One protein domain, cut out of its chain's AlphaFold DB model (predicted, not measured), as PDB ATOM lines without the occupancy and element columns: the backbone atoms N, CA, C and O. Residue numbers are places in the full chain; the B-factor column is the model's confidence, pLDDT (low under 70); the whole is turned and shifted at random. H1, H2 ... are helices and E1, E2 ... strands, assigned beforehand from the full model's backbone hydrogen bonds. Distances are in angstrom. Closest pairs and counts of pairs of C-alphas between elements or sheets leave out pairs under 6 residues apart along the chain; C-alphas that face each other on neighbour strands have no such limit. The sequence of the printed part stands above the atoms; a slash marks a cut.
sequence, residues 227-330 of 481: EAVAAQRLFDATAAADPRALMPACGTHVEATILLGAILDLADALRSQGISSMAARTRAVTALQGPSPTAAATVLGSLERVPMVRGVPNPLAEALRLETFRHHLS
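What this domain is: This is residues 227 to 330 of the 481 residues of an uncharacterized protein of Brachybacterium alimentarium (UniProt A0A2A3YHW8). This is a compact cluster of five helices: H2 and H3 cross in the middle, H4 folds back beside H3, H5 packs on H2 and on H4, coming closest to H4 with its last residue, Glu 323, and H1 packs across H2 and H3 on the side away from H5. A two-strand hairpin, E1 and E2, sits at the first end of H2, while residues 305 to 312 loop outward and the last residues trail off as a tail. The printed part has 104 residues, with five named helices and two named strands in the order H1 E1 E2 H2 H3 H4 H5; the sheet E1 - E2 is antiparallel and the class is mostly helix. The radius of gyration of the C-alphas is 12.7 A, and the spans are 38 by 29 by 27 A.

Where its parts are: Find C-alpha 227 at (231.547, 231.922, 143.377); from there H1 runs through residues 227 to 240, 19.8 A long. E1 is residues 246 to 249 and E2 is residues 252 to 255. H2, the longest helix, begins at C-alpha 256, (244.697, 217.429, 148.195), and runs 24.4 A to residue 272. Next come H3, residues 277 to 288, 16.6 A, and H4, residues 293 to 300, 10.2 A. H5, residues 315 to 323, covers 12.1 A and ends at (244.360, 232.488, 162.731).

How they stand to each other: Look first at H2 and H3, the hubs: they touch at a steep tilt of 50 degrees, opposite ways, closest at the C-alphas of Ala 267 and Ala 280, 4.8 A. H1 touches H3 about perpendicular, at 75 degrees, with the C-alphas of Ala 228 and Thr 282 closest at 5.2 A. With residues 235 to 239 alone, H1 touches H2, closest at the C-alphas of Thr 238 and Ala 256, 5.6 A. H3 and H4 form a helical hairpin at a shallow tilt of 18 degrees; their closest C-alphas, Ala 287 and Ala 296, are 4.1 A apart. H5 touches H2 at the C-alphas of Ala 317 and Ala 262, 4.6 A, and H4 at those of Glu 323 and Ala 297, 5.9 A. In the hairpin E1 and E2, N 247 and O 254 are within hydrogen-bond range at 2.8 A. In H1, H2, H3, H4 and H5 every O i to N i+4 pair is within range. H1 and H5 are apart.

The domain as a whole: The C-alphas farthest apart, Ala 240 and Ser 330, are 40.7 A from each other. The printed part has no cut. H4 to H5 is a long link of 14 residues; the other links are tight. Confidence is low at residues 304 to 311, under 70.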
ATOM      1  N   GLU A 227     230.746 232.431 142.260       96.06
ATOM      2  CA  GLU A 227     231.547 231.922 143.377       96.06
ATOM      3  C   GLU A 227     231.104 230.526 143.830       96.06
ATOM      4  O   GLU A 227     231.941 229.663 144.078       96.06
ATOM      5  N   ALA A 228     229.795 230.253 143.896       97.00
ATOM      6  CA  ALA A 228     229.291 228.932 144.269       97.00
ATOM      7  C   ALA A 228     229.629 227.863 143.218       97.00
ATOM      8  O   ALA A 228     229.944 226.722 143.571       97.00
ATOM      9  N   VAL A 229     229.599 228.231 141.932       98.06
ATOM     10  CA  VAL A 229     230.039 227.364 140.831       98.06
ATOM     11  C   VAL A 229     231.543 227.105 140.923       98.06
ATOM     12  O   VAL A 229     231.960 225.946 140.872       98.06
ATOM     13  N   ALA A 230     232.357 228.147 141.111       96.69
ATOM     14  CA  ALA A 230     233.806 228.022 141.274       96.69
ATOM     15  C   ALA A 230     234.169 227.147 142.487       96.69
ATOM     16  O   ALA A 230     235.015 226.258 142.379       96.69
ATOM     17  N   ALA A 231     233.460 227.319 143.605       96.75
ATOM     18  CA  ALA A 231     233.644 226.516 144.804       96.75
ATOM     19  C   ALA A 231     233.299 225.036 144.590       96.75
ATOM     20  O   ALA A 231     234.038 224.161 145.041       96.75
ATOM     21  N   GLN A 232     232.206 224.733 143.876       97.12
ATOM     22  CA  GLN A 232     231.863 223.353 143.513       97.12
ATOM     23  C   GLN A 232     232.927 222.746 142.582       97.12
ATOM     24  O   GLN A 232     233.365 221.628 142.833       97.12
ATOM     25  N   ARG A 233     233.407 223.492 141.573       96.88
ATOM     26  CA  ARG A 233     234.472 223.030 140.661       96.88
ATOM     27  C   ARG A 233     235.769 222.711 141.400       96.88
ATOM     28  O   ARG A 233     236.331 221.643 141.179       96.88
ATOM     29  N   LEU A 234     236.229 223.594 142.292       96.38
ATOM     30  CA  LEU A 234     237.442 223.341 143.076       96.38
ATOM     31  C   LEU A 234     237.269 222.126 143.989       96.38
ATOM     32  O   LEU A 234     238.181 221.309 144.098       96.38
ATOM     33  N   PHE A 235     236.108 221.993 144.632       96.69
ATOM     34  CA  PHE A 235     235.814 220.850 145.490       96.69
ATOM     35  C   PHE A 235     235.875 219.530 144.710       96.69
ATOM     36  O   PHE A 235     236.559 218.601 145.138       96.69
ATOM     37  N   ASP A 236     235.222 219.463 143.547       95.62
ATOM     38  CA  ASP A 236     235.211 218.263 142.708       95.62
ATOM     39  C   ASP A 236     236.605 217.949 142.143       95.62
ATOM     40  O   ASP A 236     237.032 216.795 142.184       95.62
ATOM     41  N   ALA A 237     237.359 218.967 141.712       96.31
ATOM     42  CA  ALA A 237     238.741 218.807 141.259       96.31
ATOM     43  C   ALA A 237     239.663 218.298 142.380       96.31
ATOM     44  O   ALA A 237     240.426 217.357 142.174       96.31
ATOM     45  N   THR A 238     239.549 218.861 143.586       96.81
ATOM     46  CA  THR A 238     240.327 218.427 144.760       96.81
ATOM     47  C   THR A 238     239.993 216.985 145.140       96.81
ATOM     48  O   THR A 238     240.871 216.221 145.527       96.81
ATOM     49  N   ALA A 239     238.726 216.589 145.018       95.31
ATOM     50  CA  ALA A 239     238.289 215.240 145.345       95.31
ATOM     51  C   ALA A 239     238.706 214.191 144.292       95.31
ATOM     52  O   ALA A 239     238.891 213.023 144.637       95.31
ATOM     53  N   ALA A 240     238.853 214.601 143.030       94.94
ATOM     54  CA  ALA A 240     239.323 213.754 141.934       94.94
ATOM     55  C   ALA A 240     240.859 213.651 141.843       94.94
ATOM     56  O   ALA A 240     241.360 212.716 141.223       94.94
ATOM     57  N   ALA A 241     241.595 214.591 142.443       95.94
ATOM     58  CA  ALA A 241     243.054 214.615 142.427       95.94
ATOM     59  C   ALA A 241     243.687 213.432 143.184       95.94
ATOM     60  O   ALA A 241     243.072 212.823 144.070       95.94
ATOM     61  N   ASP A 242     244.956 213.140 142.866       94.50
ATOM     62  CA  ASP A 242     245.762 212.228 143.679       94.50
ATOM     63  C   ASP A 242     245.796 212.726 145.141       94.50
ATOM     64  O   ASP A 242     245.999 213.922 145.372       94.50
ATOM     65  N   PRO A 243     245.615 211.849 146.146       91.69
ATOM     66  CA  PRO A 243     245.567 212.243 147.552       91.69
ATOM     67  C   PRO A 243     246.745 213.092 148.054       91.69
ATOM     68  O   PRO A 243     246.562 213.869 148.999       91.69
ATOM     69  N   ARG A 244     247.929 212.923 147.451       91.19
ATOM     70  CA  ARG A 244     249.177 213.620 147.783       91.19
ATOM     71  C   ARG A 244     249.514 214.742 146.799       91.19
ATOM     72  O   ARG A 244     250.529 215.409 146.993       91.19
ATOM     73  N   ALA A 245     248.691 214.974 145.773       93.75
ATOM     74  CA  ALA A 245     248.872 216.101 144.867       93.75
ATOM     75  C   ALA A 245     248.887 217.412 145.658       93.75
ATOM     76  O   ALA A 245     248.044 217.635 146.529       93.75
ATOM     77  N   LEU A 246     249.857 218.270 145.355       93.44
ATOM     78  CA  LEU A 246     249.997 219.572 145.986       93.44
ATOM     79  C   LEU A 246     249.064 220.577 145.309       93.44
ATOM     80  O   LEU A 246     249.177 220.841 144.117       93.44
ATOM     81  N   MET A 247     248.148 221.131 146.093       94.44
ATOM     82  CA  MET A 247     247.111 222.067 145.676       94.44
ATOM     83  C   MET A 247     247.331 223.420 146.363       94.44
ATOM     84  O   MET A 247     247.699 223.439 147.542       94.44
ATOM     85  N   PRO A 248     247.093 224.547 145.674       94.69
ATOM     86  CA  PRO A 248     247.259 225.866 146.267       94.69
ATOM     87  C   PRO A 248     246.224 226.109 147.374       94.69
ATOM     88  O   PRO A 248     245.037 225.824 147.202       94.69
ATOM     89  N   ALA A 249     246.675 226.657 148.502       94.38
ATOM     90  CA  ALA A 249     245.823 227.107 149.597       94.38
ATOM     91  C   ALA A 249     246.505 228.229 150.390       94.38
ATOM     92  O   ALA A 249     247.623 228.047 150.870       94.38
ATOM     93  N   CYS A 250     245.833 229.367 150.571       93.12
ATOM     94  CA  CYS A 250     246.277 230.477 151.422       93.12
ATOM     95  C   CYS A 250     247.729 230.931 151.154       93.12
ATOM     96  O   CYS A 250     248.494 231.127 152.098       93.12
ATOM     97  N   GLY A 251     248.129 231.036 149.882       88.81
ATOM     98  CA  GLY A 251     249.492 231.425 149.484       88.81
ATOM     99  C   GLY A 251     250.566 230.334 149.591       88.81
ATOM    100  O   GLY A 251     251.740 230.617 149.373       88.81
ATOM    101  N   THR A 252     250.198 229.090 149.906       90.06
ATOM    102  CA  THR A 252     251.109 227.931 149.925       90.06
ATOM    103  C   THR A 252     250.545 226.760 149.116       90.06
ATOM    104  O   THR A 252     249.515 226.894 148.458       90.06
ATOM    105  N   HIS A 253     251.195 225.598 149.196       91.69
ATOM    106  CA  HIS A 253     250.694 224.335 148.667       91.69
ATOM    107  C   HIS A 253     250.501 223.291 149.775       91.69
ATOM    108  O   HIS A 253     251.346 223.122 150.655       91.69
ATOM    109  N   VAL A 254     249.391 222.557 149.711       91.81
ATOM    110  CA  VAL A 254     249.040 221.477 150.645       91.81
ATOM    111  C   VAL A 254     248.577 220.241 149.883       91.81
ATOM    112  O   VAL A 254     248.097 220.345 148.761       91.81
ATOM    113  N   GLU A 255     248.680 219.060 150.488       92.12
ATOM    114  CA  GLU A 255     248.152 217.829 149.886       92.12
ATOM    115  C   GLU A 255     246.627 217.926 149.667       92.12
ATOM    116  O   GLU A 255     245.898 218.449 150.517       92.12
ATOM    117  N   ALA A 256     246.117 217.381 148.559       94.06
ATOM    118  CA  ALA A 256     244.697 217.429 148.195       94.06
ATOM    119  C   ALA A 256     243.779 216.854 149.289       94.06
ATOM    120  O   ALA A 256     242.693 217.377 149.541       94.06
ATOM    121  N   THR A 257     244.229 215.819 150.004       91.94
ATOM    122  CA  THR A 257     243.503 215.272 151.167       91.94
ATOM    123  C   THR A 257     243.358 216.265 152.316       91.94
ATOM    124  O   THR A 257     242.291 216.325 152.940       91.94
ATOM    125  N   ILE A 258     244.398 217.062 152.577       91.69
ATOM    126  CA  ILE A 258     244.368 218.133 153.574       91.69
ATOM    127  C   ILE A 258     243.412 219.229 153.106       91.69
ATOM    128  O   ILE A 258     242.560 219.643 153.887       91.69
ATOM    129  N   LEU A 259     243.491 219.653 151.842       94.81
ATOM    130  CA  LEU A 259     242.605 220.690 151.311       94.81
ATOM    131  C   LEU A 259     241.129 220.268 151.362       94.81
ATOM    132  O   LEU A 259     240.294 221.015 151.867       94.81
ATOM    133  N   LEU A 260     240.805 219.049 150.919       94.81
ATOM    134  CA  LEU A 260     239.438 218.523 150.956       94.81
ATOM    135  C   LEU A 260     238.884 218.495 152.384       94.81
ATOM    136  O   LEU A 260     237.763 218.939 152.623       94.81
ATOM    137  N   GLY A 261     239.671 217.991 153.340       92.00
ATOM    138  CA  GLY A 261     239.274 217.983 154.747       92.00
ATOM    139  C   GLY A 261     239.075 219.383 155.311       92.00
ATOM    140  O   GLY A 261     238.138 219.590 156.076       92.00
ATOM    141  N   ALA A 262     239.897 220.345 154.886       92.94
ATOM    142  CA  ALA A 262     239.773 221.725 155.321       92.94
ATOM    143  C   ALA A 262     238.478 222.371 154.815       92.94
ATOM    144  O   ALA A 262     237.777 223.009 155.596       92.94
ATOM    145  N   ILE A 263     238.122 222.152 153.542       95.19
ATOM    146  CA  ILE A 263     236.857 222.646 152.975       95.19
ATOM    147  C   ILE A 263     235.666 222.105 153.776       95.19
ATOM    148  O   ILE A 263     234.759 222.866 154.105       95.19
ATOM    149  N   LEU A 264     235.675 220.808 154.107       92.25
ATOM    150  CA  LEU A 264     234.601 220.170 154.872       92.25
ATOM    151  C   LEU A 264     234.507 220.729 156.299       92.25
ATOM    152  O   LEU A 264     233.426 221.139 156.710       92.25
ATOM    153  N   ASP A 265     235.626 220.806 157.025       89.75
ATOM    154  CA  ASP A 265     235.649 221.300 158.409       89.75
ATOM    155  C   ASP A 265     235.227 222.761 158.528       89.75
ATOM    156  O   ASP A 265     234.441 223.115 159.409       89.75
ATOM    157  N   LEU A 266     235.726 223.612 157.633       92.00
ATOM    158  CA  LEU A 266     235.366 225.024 157.617       92.00
ATOM    159  C   LEU A 266     233.893 225.208 157.235       92.00
ATOM    160  O   LEU A 266     233.190 225.985 157.880       92.00
ATOM    161  N   ALA A 267     233.395 224.468 156.239       92.38
ATOM    162  CA  ALA A 267     231.985 224.521 155.865       92.38
ATOM    163  C   ALA A 267     231.069 224.036 157.001       92.38
ATOM    164  O   ALA A 267     230.029 224.646 157.243       92.38
ATOM    165  N   ASP A 268     231.447 222.983 157.729       89.00
ATOM    166  CA  ASP A 268     230.685 222.491 158.879       89.00
ATOM    167  C   ASP A 268     230.691 223.487 160.050       89.00
ATOM    168  O   ASP A 268     229.641 223.724 160.654       89.00
ATOM    169  N   ALA A 269     231.826 224.136 160.331       88.31
ATOM    170  CA  ALA A 269     231.906 225.185 161.348       88.31
ATOM    171  C   ALA A 269     231.018 226.391 160.994       88.31
ATOM    172  O   ALA A 269     230.224 226.838 161.818       88.31
ATOM    173  N   LEU A 270     231.056 226.853 159.742       91.25
ATOM    174  CA  LEU A 270     230.189 227.931 159.254       91.25
ATOM    175  C   LEU A 270     228.703 227.534 159.308       91.25
ATOM    176  O   LEU A 270     227.854 228.329 159.707       91.25
ATOM    177  N   ARG A 271     228.370 226.280 158.975       91.19
ATOM    178  CA  ARG A 271     227.001 225.751 159.104       91.19
ATOM    179  C   ARG A 271     226.511 225.736 160.548       91.19
ATOM    180  O   ARG A 271     225.341 226.025 160.781       91.19
ATOM    181  N   SER A 272     227.378 225.431 161.517       88.19
ATOM    182  CA  SER A 272     226.997 225.490 162.938       88.19
ATOM    183  C   SER A 272     226.660 226.902 163.427       88.19
ATOM    184  O   SER A 272     225.971 227.040 164.432       88.19
ATOM    185  N   GLN A 273     227.059 227.935 162.679       89.12
ATOM    186  CA  GLN A 273     226.694 229.334 162.911       89.12
ATOM    187  C   GLN A 273     225.426 229.760 162.140       89.12
ATOM    188  O   GLN A 273     225.116 230.944 162.062       89.12
ATOM    189  N   GLY A 274     224.698 228.816 161.529       91.25
ATOM    190  CA  GLY A 274     223.460 229.087 160.789       91.25
ATOM    191  C   GLY A 274     223.646 229.426 159.307       91.25
ATOM    192  O   GLY A 274     222.667 229.721 158.621       91.25
ATOM    193  N   ILE A 275     224.869 229.356 158.770       92.94
ATOM    194  CA  ILE A 275     225.123 229.612 157.345       92.94
ATOM    195  C   ILE A 275     224.640 228.417 156.508       92.94
ATOM    196  O   ILE A 275     224.911 227.256 156.821       92.94
ATOM    197  N   SER A 276     223.937 228.687 155.404       94.06
ATOM    198  CA  SER A 276     223.444 227.634 154.508       94.06
ATOM    199  C   SER A 276     224.590 226.793 153.926       94.06
ATOM    200  O   SER A 276     225.696 227.284 153.717       94.06
ATOM    201  N   SER A 277     224.334 225.518 153.602       92.25
ATOM    202  CA  SER A 277     225.374 224.593 153.101       92.25
ATOM    203  C   SER A 277     226.155 225.134 151.902       92.25
ATOM    204  O   SER A 277     227.365 224.940 151.808       92.25
ATOM    205  N   MET A 278     225.454 225.796 150.977       94.38
ATOM    206  CA  MET A 278     226.067 226.372 149.786       94.38
ATOM    207  C   MET A 278     226.940 227.568 150.157       94.38
ATOM    208  O   MET A 278     228.119 227.562 149.821       94.38
ATOM    209  N   ALA A 279     226.396 228.539 150.896       95.31
ATOM    210  CA  ALA A 279     227.134 229.733 151.296       95.31
ATOM    211  C   ALA A 279     228.348 229.389 152.176       95.31
ATOM    212  O   ALA A 279     229.425 229.942 151.974       95.31
ATOM    213  N   ALA A 280     228.207 228.426 153.088       94.94
ATOM    214  CA  ALA A 280     229.283 227.955 153.952       94.94
ATOM    215  C   ALA A 280     230.442 227.368 153.141       94.94
ATOM    216  O   ALA A 280     231.600 227.713 153.366       94.94
ATOM    217  N   ARG A 281     230.141 226.521 152.151       95.56
ATOM    218  CA  ARG A 281     231.175 225.942 151.292       95.56
ATOM    219  C   ARG A 281     231.803 226.972 150.361       95.56
ATOM    220  O   ARG A 281     233.016 226.943 150.195       95.56
ATOM    221  N   THR A 282     231.004 227.862 149.772       97.31
ATOM    222  CA  THR A 282     231.523 228.965 148.953       97.31
ATOM    223  C   THR A 282     232.509 229.792 149.765       97.31
ATOM    224  O   THR A 282     233.658 229.922 149.371       97.31
ATOM    225  N   ARG A 283     232.109 230.236 150.961       96.88
ATOM    226  CA  ARG A 283     232.951 231.025 151.863       96.88
ATOM    227  C   ARG A 283     234.223 230.286 152.291       96.88
ATOM    228  O   ARG A 283     235.291 230.889 152.296       96.88
ATOM    229  N   ALA A 284     234.131 228.992 152.607       96.25
ATOM    230  CA  ALA A 284     235.293 228.169 152.944       96.25
ATOM    231  C   ALA A 284     236.293 228.071 151.779       96.25
ATOM    232  O   ALA A 284     237.492 228.246 151.985       96.25
ATOM    233  N   VAL A 285     235.810 227.826 150.557       97.25
ATOM    234  CA  VAL A 285     236.666 227.768 149.364       97.25
ATOM    235  C   VAL A 285     237.277 229.132 149.057       97.25
ATOM    236  O   VAL A 285     238.487 229.208 148.862       97.25
ATOM    237  N   THR A 286     236.486 230.208 149.083       96.81
ATOM    238  CA  THR A 286     236.982 231.573 148.865       96.81
ATOM    239  C   THR A 286     238.091 231.924 149.856       96.81
ATOM    240  O   THR A 286     239.121 232.460 149.457       96.81
ATOM    241  N   ALA A 287     237.929 231.569 151.134       96.19
ATOM    242  CA  ALA A 287     238.972 231.762 152.136       96.19
ATOM    243  C   ALA A 287     240.255 230.994 151.781       96.19
ATOM    244  O   ALA A 287     241.339 231.567 151.797       96.19
ATOM    245  N   LEU A 288     240.134 229.717 151.408       96.50
ATOM    246  CA  LEU A 288     241.272 228.866 151.047       96.50
ATOM    247  C   LEU A 288     241.992 229.320 149.769       96.50
ATOM    248  O   LEU A 288     243.185 229.078 149.632       96.50
ATOM    249  N   GLN A 289     241.301 229.996 148.851       95.38
ATOM    250  CA  GLN A 289     241.900 230.594 147.652       95.38
ATOM    251  C   GLN A 289     242.566 231.953 147.915       95.38
ATOM    252  O   GLN A 289     243.177 232.517 147.008       95.38
ATOM    253  N   GLY A 290     242.458 232.486 149.135       93.56
ATOM    254  CA  GLY A 290     243.091 233.743 149.515       93.56
ATOM    255  C   GLY A 290     244.624 233.703 149.398       93.56
ATOM    256  O   GLY A 290     245.234 232.633 149.389       93.56
ATOM    257  N   PRO A 291     245.283 234.872 149.345       94.38
ATOM    258  CA  PRO A 291     246.736 234.958 149.193       94.38
ATOM    259  C   PRO A 291     247.508 234.613 150.474       94.38
ATOM    260  O   PRO A 291     248.715 234.404 150.417       94.38
ATOM    261  N   SER A 292     246.848 234.586 151.634       93.44
ATOM    262  CA  SER A 292     247.488 234.315 152.923       93.44
ATOM    263  C   SER A 292     246.494 233.758 153.950       93.44
ATOM    264  O   SER A 292     245.280 233.938 153.797       93.44
ATOM    265  N   PRO A 293     246.975 233.129 155.038       91.88
ATOM    266  CA  PRO A 293     246.113 232.658 156.124       91.88
ATOM    267  C   PRO A 293     245.340 233.789 156.806       91.88
ATOM    268  O   PRO A 293     244.175 233.616 157.146       91.88
ATOM    269  N   THR A 294     245.943 234.970 156.952       90.94
ATOM    270  CA  THR A 294     245.291 236.143 157.552       90.94
ATOM    271  C   THR A 294     244.152 236.675 156.673       90.94
ATOM    272  O   THR A 294     243.072 236.999 157.174       90.94
ATOM    273  N   ALA A 295     244.342 236.697 155.347       93.88
ATOM    274  CA  ALA A 295     243.271 237.032 154.407       93.88
ATOM    275  C   ALA A 295     242.136 235.995 154.473       93.88
ATOM    276  O   ALA A 295     240.961 236.357 154.550       93.88
ATOM    277  N   ALA A 296     242.484 234.707 154.535       94.56
ATOM    278  CA  ALA A 296     241.520 233.624 154.701       94.56
ATOM    279  C   ALA A 296     240.720 233.753 156.010       94.56
ATOM    280  O   ALA A 296     239.496 233.633 155.998       94.56
ATOM    281  N   ALA A 297     241.379 234.062 157.130       91.69
ATOM    282  CA  ALA A 297     240.732 234.281 158.422       91.69
ATOM    283  C   ALA A 297     239.756 235.467 158.397       91.69
ATOM    284  O   ALA A 297     238.670 235.380 158.967       91.69
ATOM    285  N   THR A 298     240.095 236.536 157.672       93.19
ATOM    286  CA  THR A 298     239.197 237.685 157.466       93.19
ATOM    287  C   THR A 298     237.922 237.260 156.736       93.19
ATOM    288  O   THR A 298     236.820 237.588 157.171       93.19
ATOM    289  N   VAL A 299     238.056 236.463 155.668       94.31
ATOM    290  CA  VAL A 299     236.903 235.917 154.934       94.31
ATOM    291  C   VAL A 299     236.071 235.008 155.833       94.31
ATOM    292  O   VAL A 299     234.848 235.118 155.828       94.31
ATOM    293  N   LEU A 300     236.694 234.130 156.621       92.19
ATOM    294  CA  LEU A 300     236.001 233.191 157.513       92.19
ATOM    295  C   LEU A 300     235.273 233.888 158.669       92.19
ATOM    296  O   LEU A 300     234.218 233.412 159.088       92.19
ATOM    297  N   GLY A 301     235.779 235.033 159.135       88.88
ATOM    298  CA  GLY A 301     235.287 235.696 160.341       88.88
ATOM    299  C   GLY A 301     235.573 234.877 161.603       88.88
ATOM    300  O   GLY A 301     236.341 233.918 161.579       88.88
ATOM    301  N   SER A 302     234.959 235.252 162.729       83.56
ATOM    302  CA  SER A 302     235.157 234.518 163.983       83.56
ATOM    303  C   SER A 302     234.576 233.105 163.895       83.56
ATOM    304  O   SER A 302     233.378 232.917 163.670       83.56
ATOM    305  N   LEU A 303     235.425 232.099 164.099       81.00
ATOM    306  CA  LEU A 303     235.029 230.695 164.164       81.00
ATOM    307  C   LEU A 303     235.078 230.230 165.620       81.00
ATOM    308  O   LEU A 303     236.085 229.686 166.078       81.00
ATOM    309  N   GLU A 304     233.986 230.460 166.356       59.81
ATOM    310  CA  GLU A 304     233.909 230.213 167.806       59.81
ATOM    311  C   GLU A 304     234.316 228.782 168.196       59.81
ATOM    312  O   GLU A 304     235.071 228.601 169.154       59.81
ATOM    313  N   ARG A 305     233.885 227.760 167.437       58.44
ATOM    314  CA  ARG A 305     234.325 226.359 167.566       58.44
ATOM    315  C   ARG A 305     234.172 225.631 166.231       58.44
ATOM    316  O   ARG A 305     233.106 225.676 165.631       58.44
ATOM    317  N   VAL A 306     235.190 224.878 165.811       51.00
ATOM    318  CA  VAL A 306     234.957 223.734 164.915       51.00
ATOM    319  C   VAL A 306     234.374 222.641 165.815       51.00
ATOM    320  O   VAL A 306     235.036 222.287 166.798       51.00
ATOM    321  N   PRO A 307     233.145 222.145 165.581       48.53
ATOM    322  CA  PRO A 307     232.562 221.106 166.419       48.53
ATOM    323  C   PRO A 307     233.469 219.868 166.406       48.53
ATOM    324  O   PRO A 307     233.470 219.094 165.452       48.53
ATOM    325  N   MET A 308     234.263 219.667 167.462       50.34
ATOM    326  CA  MET A 308     235.081 218.465 167.648       50.34
ATOM    327  C   MET A 308     234.188 217.301 168.082       50.34
ATOM    328  O   MET A 308     234.256 216.799 169.203       50.34
ATOM    329  N   VAL A 309     233.311 216.870 167.184       43.41
ATOM    330  CA  VAL A 309     232.449 215.705 167.372       43.41
ATOM    331  C   VAL A 309     233.228 214.477 166.910       43.41
ATOM    332  O   VAL A 309     232.976 213.955 165.835       43.41
ATOM    333  N   ARG A 310     234.183 214.027 167.738       52.47
ATOM    334  CA  ARG A 310     235.026 212.825 167.540       52.47
ATOM    335  C   ARG A 310     235.902 212.858 166.269       52.47
ATOM    336  O   ARG A 310     235.409 212.886 165.150       52.47
ATOM    337  N   GLY A 311     237.221 212.795 166.454       64.12
ATOM    338  CA  GLY A 311     238.179 212.715 165.349       64.12
ATOM    339  C   GLY A 311     239.433 213.564 165.549       64.12
ATOM    340  O   GLY A 311     239.576 214.267 166.551       64.12
ATOM    341  N   VAL A 312     240.352 213.486 164.589       74.44
ATOM    342  CA  VAL A 312     241.532 214.360 164.501       74.44
ATOM    343  C   VAL A 312     241.146 215.572 163.646       74.44
ATOM    344  O   VAL A 312     240.652 215.368 162.540       74.44
ATOM    345  N   PRO A 313     241.340 216.819 164.110       77.00
ATOM    346  CA  PRO A 313     241.015 217.988 163.301       77.00
ATOM    347  C   PRO A 313     241.920 218.055 162.068       77.00
ATOM    348  O   PRO A 313     243.102 217.697 162.138       77.00
ATOM    349  N   ASN A 314     241.386 218.541 160.948       86.56
ATOM    350  CA  ASN A 314     242.216 218.838 159.793       86.56
ATOM    351  C   ASN A 314     243.234 219.942 160.149       86.56
ATOM    352  O   ASN A 314     242.853 220.974 160.708       86.56
ATOM    353  N   PRO A 315     244.527 219.757 159.827       86.44
ATOM    354  CA  PRO A 315     245.589 220.674 160.242       86.44
ATOM    355  C   PRO A 315     245.432 222.082 159.646       86.44
ATOM    356  O   PRO A 315     245.768 223.057 160.311       86.44
ATOM    357  N   LEU A 316     244.923 222.193 158.415       90.25
ATOM    358  CA  LEU A 316     244.741 223.463 157.720       90.25
ATOM    359  C   LEU A 316     243.522 224.207 158.257       90.25
ATOM    360  O   LEU A 316     243.631 225.385 158.581       90.25
ATOM    361  N   ALA A 317     242.384 223.521 158.409       89.75
ATOM    362  CA  ALA A 317     241.195 224.131 159.007       89.75
ATOM    363  C   ALA A 317     241.470 224.627 160.428       89.75
ATOM    364  O   ALA A 317     241.067 225.729 160.785       89.75
ATOM    365  N   GLU A 318     242.189 223.842 161.229       86.56
ATOM    366  CA  GLU A 318     242.521 224.218 162.600       86.56
ATOM    367  C   GLU A 318     243.517 225.380 162.659       86.56
ATOM    368  O   GLU A 318     243.342 226.288 163.471       86.56
ATOM    369  N   ALA A 319     244.517 225.410 161.773       89.00
ATOM    370  CA  ALA A 319     245.417 226.555 161.660       89.00
ATOM    371  C   ALA A 319     244.657 227.834 161.281       89.00
ATOM    372  O   ALA A 319     244.851 228.866 161.918       89.00
ATOM    373  N   LEU A 320     243.745 227.760 160.305       90.94
ATOM    374  CA  LEU A 320     242.911 228.894 159.896       90.94
ATOM    375  C   LEU A 320     241.933 229.326 160.986       90.94
ATOM    376  O   LEU A 320     241.736 230.517 161.192       90.94
ATOM    377  N   ARG A 321     241.365 228.385 161.743       87.62
ATOM    378  CA  ARG A 321     240.542 228.705 162.911       87.62
ATOM    379  C   ARG A 321     241.349 229.479 163.947       87.62
ATOM    380  O   ARG A 321     240.883 230.502 164.436       87.62
ATOM    381  N   LEU A 322     242.550 229.016 164.287       86.31
ATOM    382  CA  LEU A 322     243.424 229.718 165.229       86.31
ATOM    383  C   LEU A 322     243.833 231.099 164.702       86.31
ATOM    384  O   LEU A 322     243.941 232.036 165.491       86.31
ATOM    385  N   GLU A 323     244.009 231.230 163.387       90.00
ATOM    386  CA  GLU A 323     244.360 232.488 162.731       90.00
ATOM    387  C   GLU A 323     243.298 233.571 162.968       90.00
ATOM    388  O   GLU A 323     243.652 234.719 163.226       90.00
ATOM    389  N   THR A 324     242.009 233.204 163.026       87.25
ATOM    390  CA  THR A 324     240.911 234.144 163.354       87.25
ATOM    391  C   THR A 324     241.042 234.787 164.740       87.25
ATOM    392  O   THR A 324     240.440 235.826 164.993       87.25
ATOM    393  N   PHE A 325     241.866 234.216 165.627       85.56
ATOM    394  CA  PHE A 325     242.129 234.738 166.969       85.56
ATOM    395  C   PHE A 325     243.588 235.159 167.179       85.56
ATOM    396  O   PHE A 325     243.942 235.494 168.310       85.56
ATOM    397  N   ARG A 326     244.444 235.156 166.141       85.50
ATOM    398  CA  ARG A 326     245.906 235.346 166.261       85.50
ATOM    399  C   ARG A 326     246.282 236.566 167.103       85.50
ATOM    400  O   ARG A 326     247.114 236.453 168.001       85.50
ATOM    401  N   HIS A 327     245.622 237.698 166.861       81.94
ATOM    402  CA  HIS A 327     245.881 238.964 167.556       81.94
ATOM    403  C   HIS A 327     245.372 238.998 169.007       81.94
ATOM    404  O   HIS A 327     245.840 239.807 169.802       81.94
ATOM    405  N   HIS A 328     244.459 238.099 169.378       85.38
ATOM    406  CA  HIS A 328     243.946 237.963 170.744       85.38
ATOM    407  C   HIS A 328     244.730 236.936 171.577       85.38
ATOM    408  O   HIS A 328     244.486 236.784 172.774       85.38
ATOM    409  N   LEU A 329     245.677 236.213 170.969       86.56
ATOM    410  CA  LEU A 329     246.523 235.259 171.679       86.56
ATOM    411  C   LEU A 329     247.542 235.991 172.559       86.56
ATOM    412  O   LEU A 329     248.229 236.903 172.102       86.56
ATOM    413  N   SER A 330     247.722 235.524 173.797       88.25
ATOM    414  CA  SER A 330     248.812 236.000 174.656       88.25
ATOM    415  C   SER A 330     250.188 235.646 174.063       88.25
ATOM    416  O   SER A 330     250.299 234.631 173.369       88.25
TER     417      SER A 330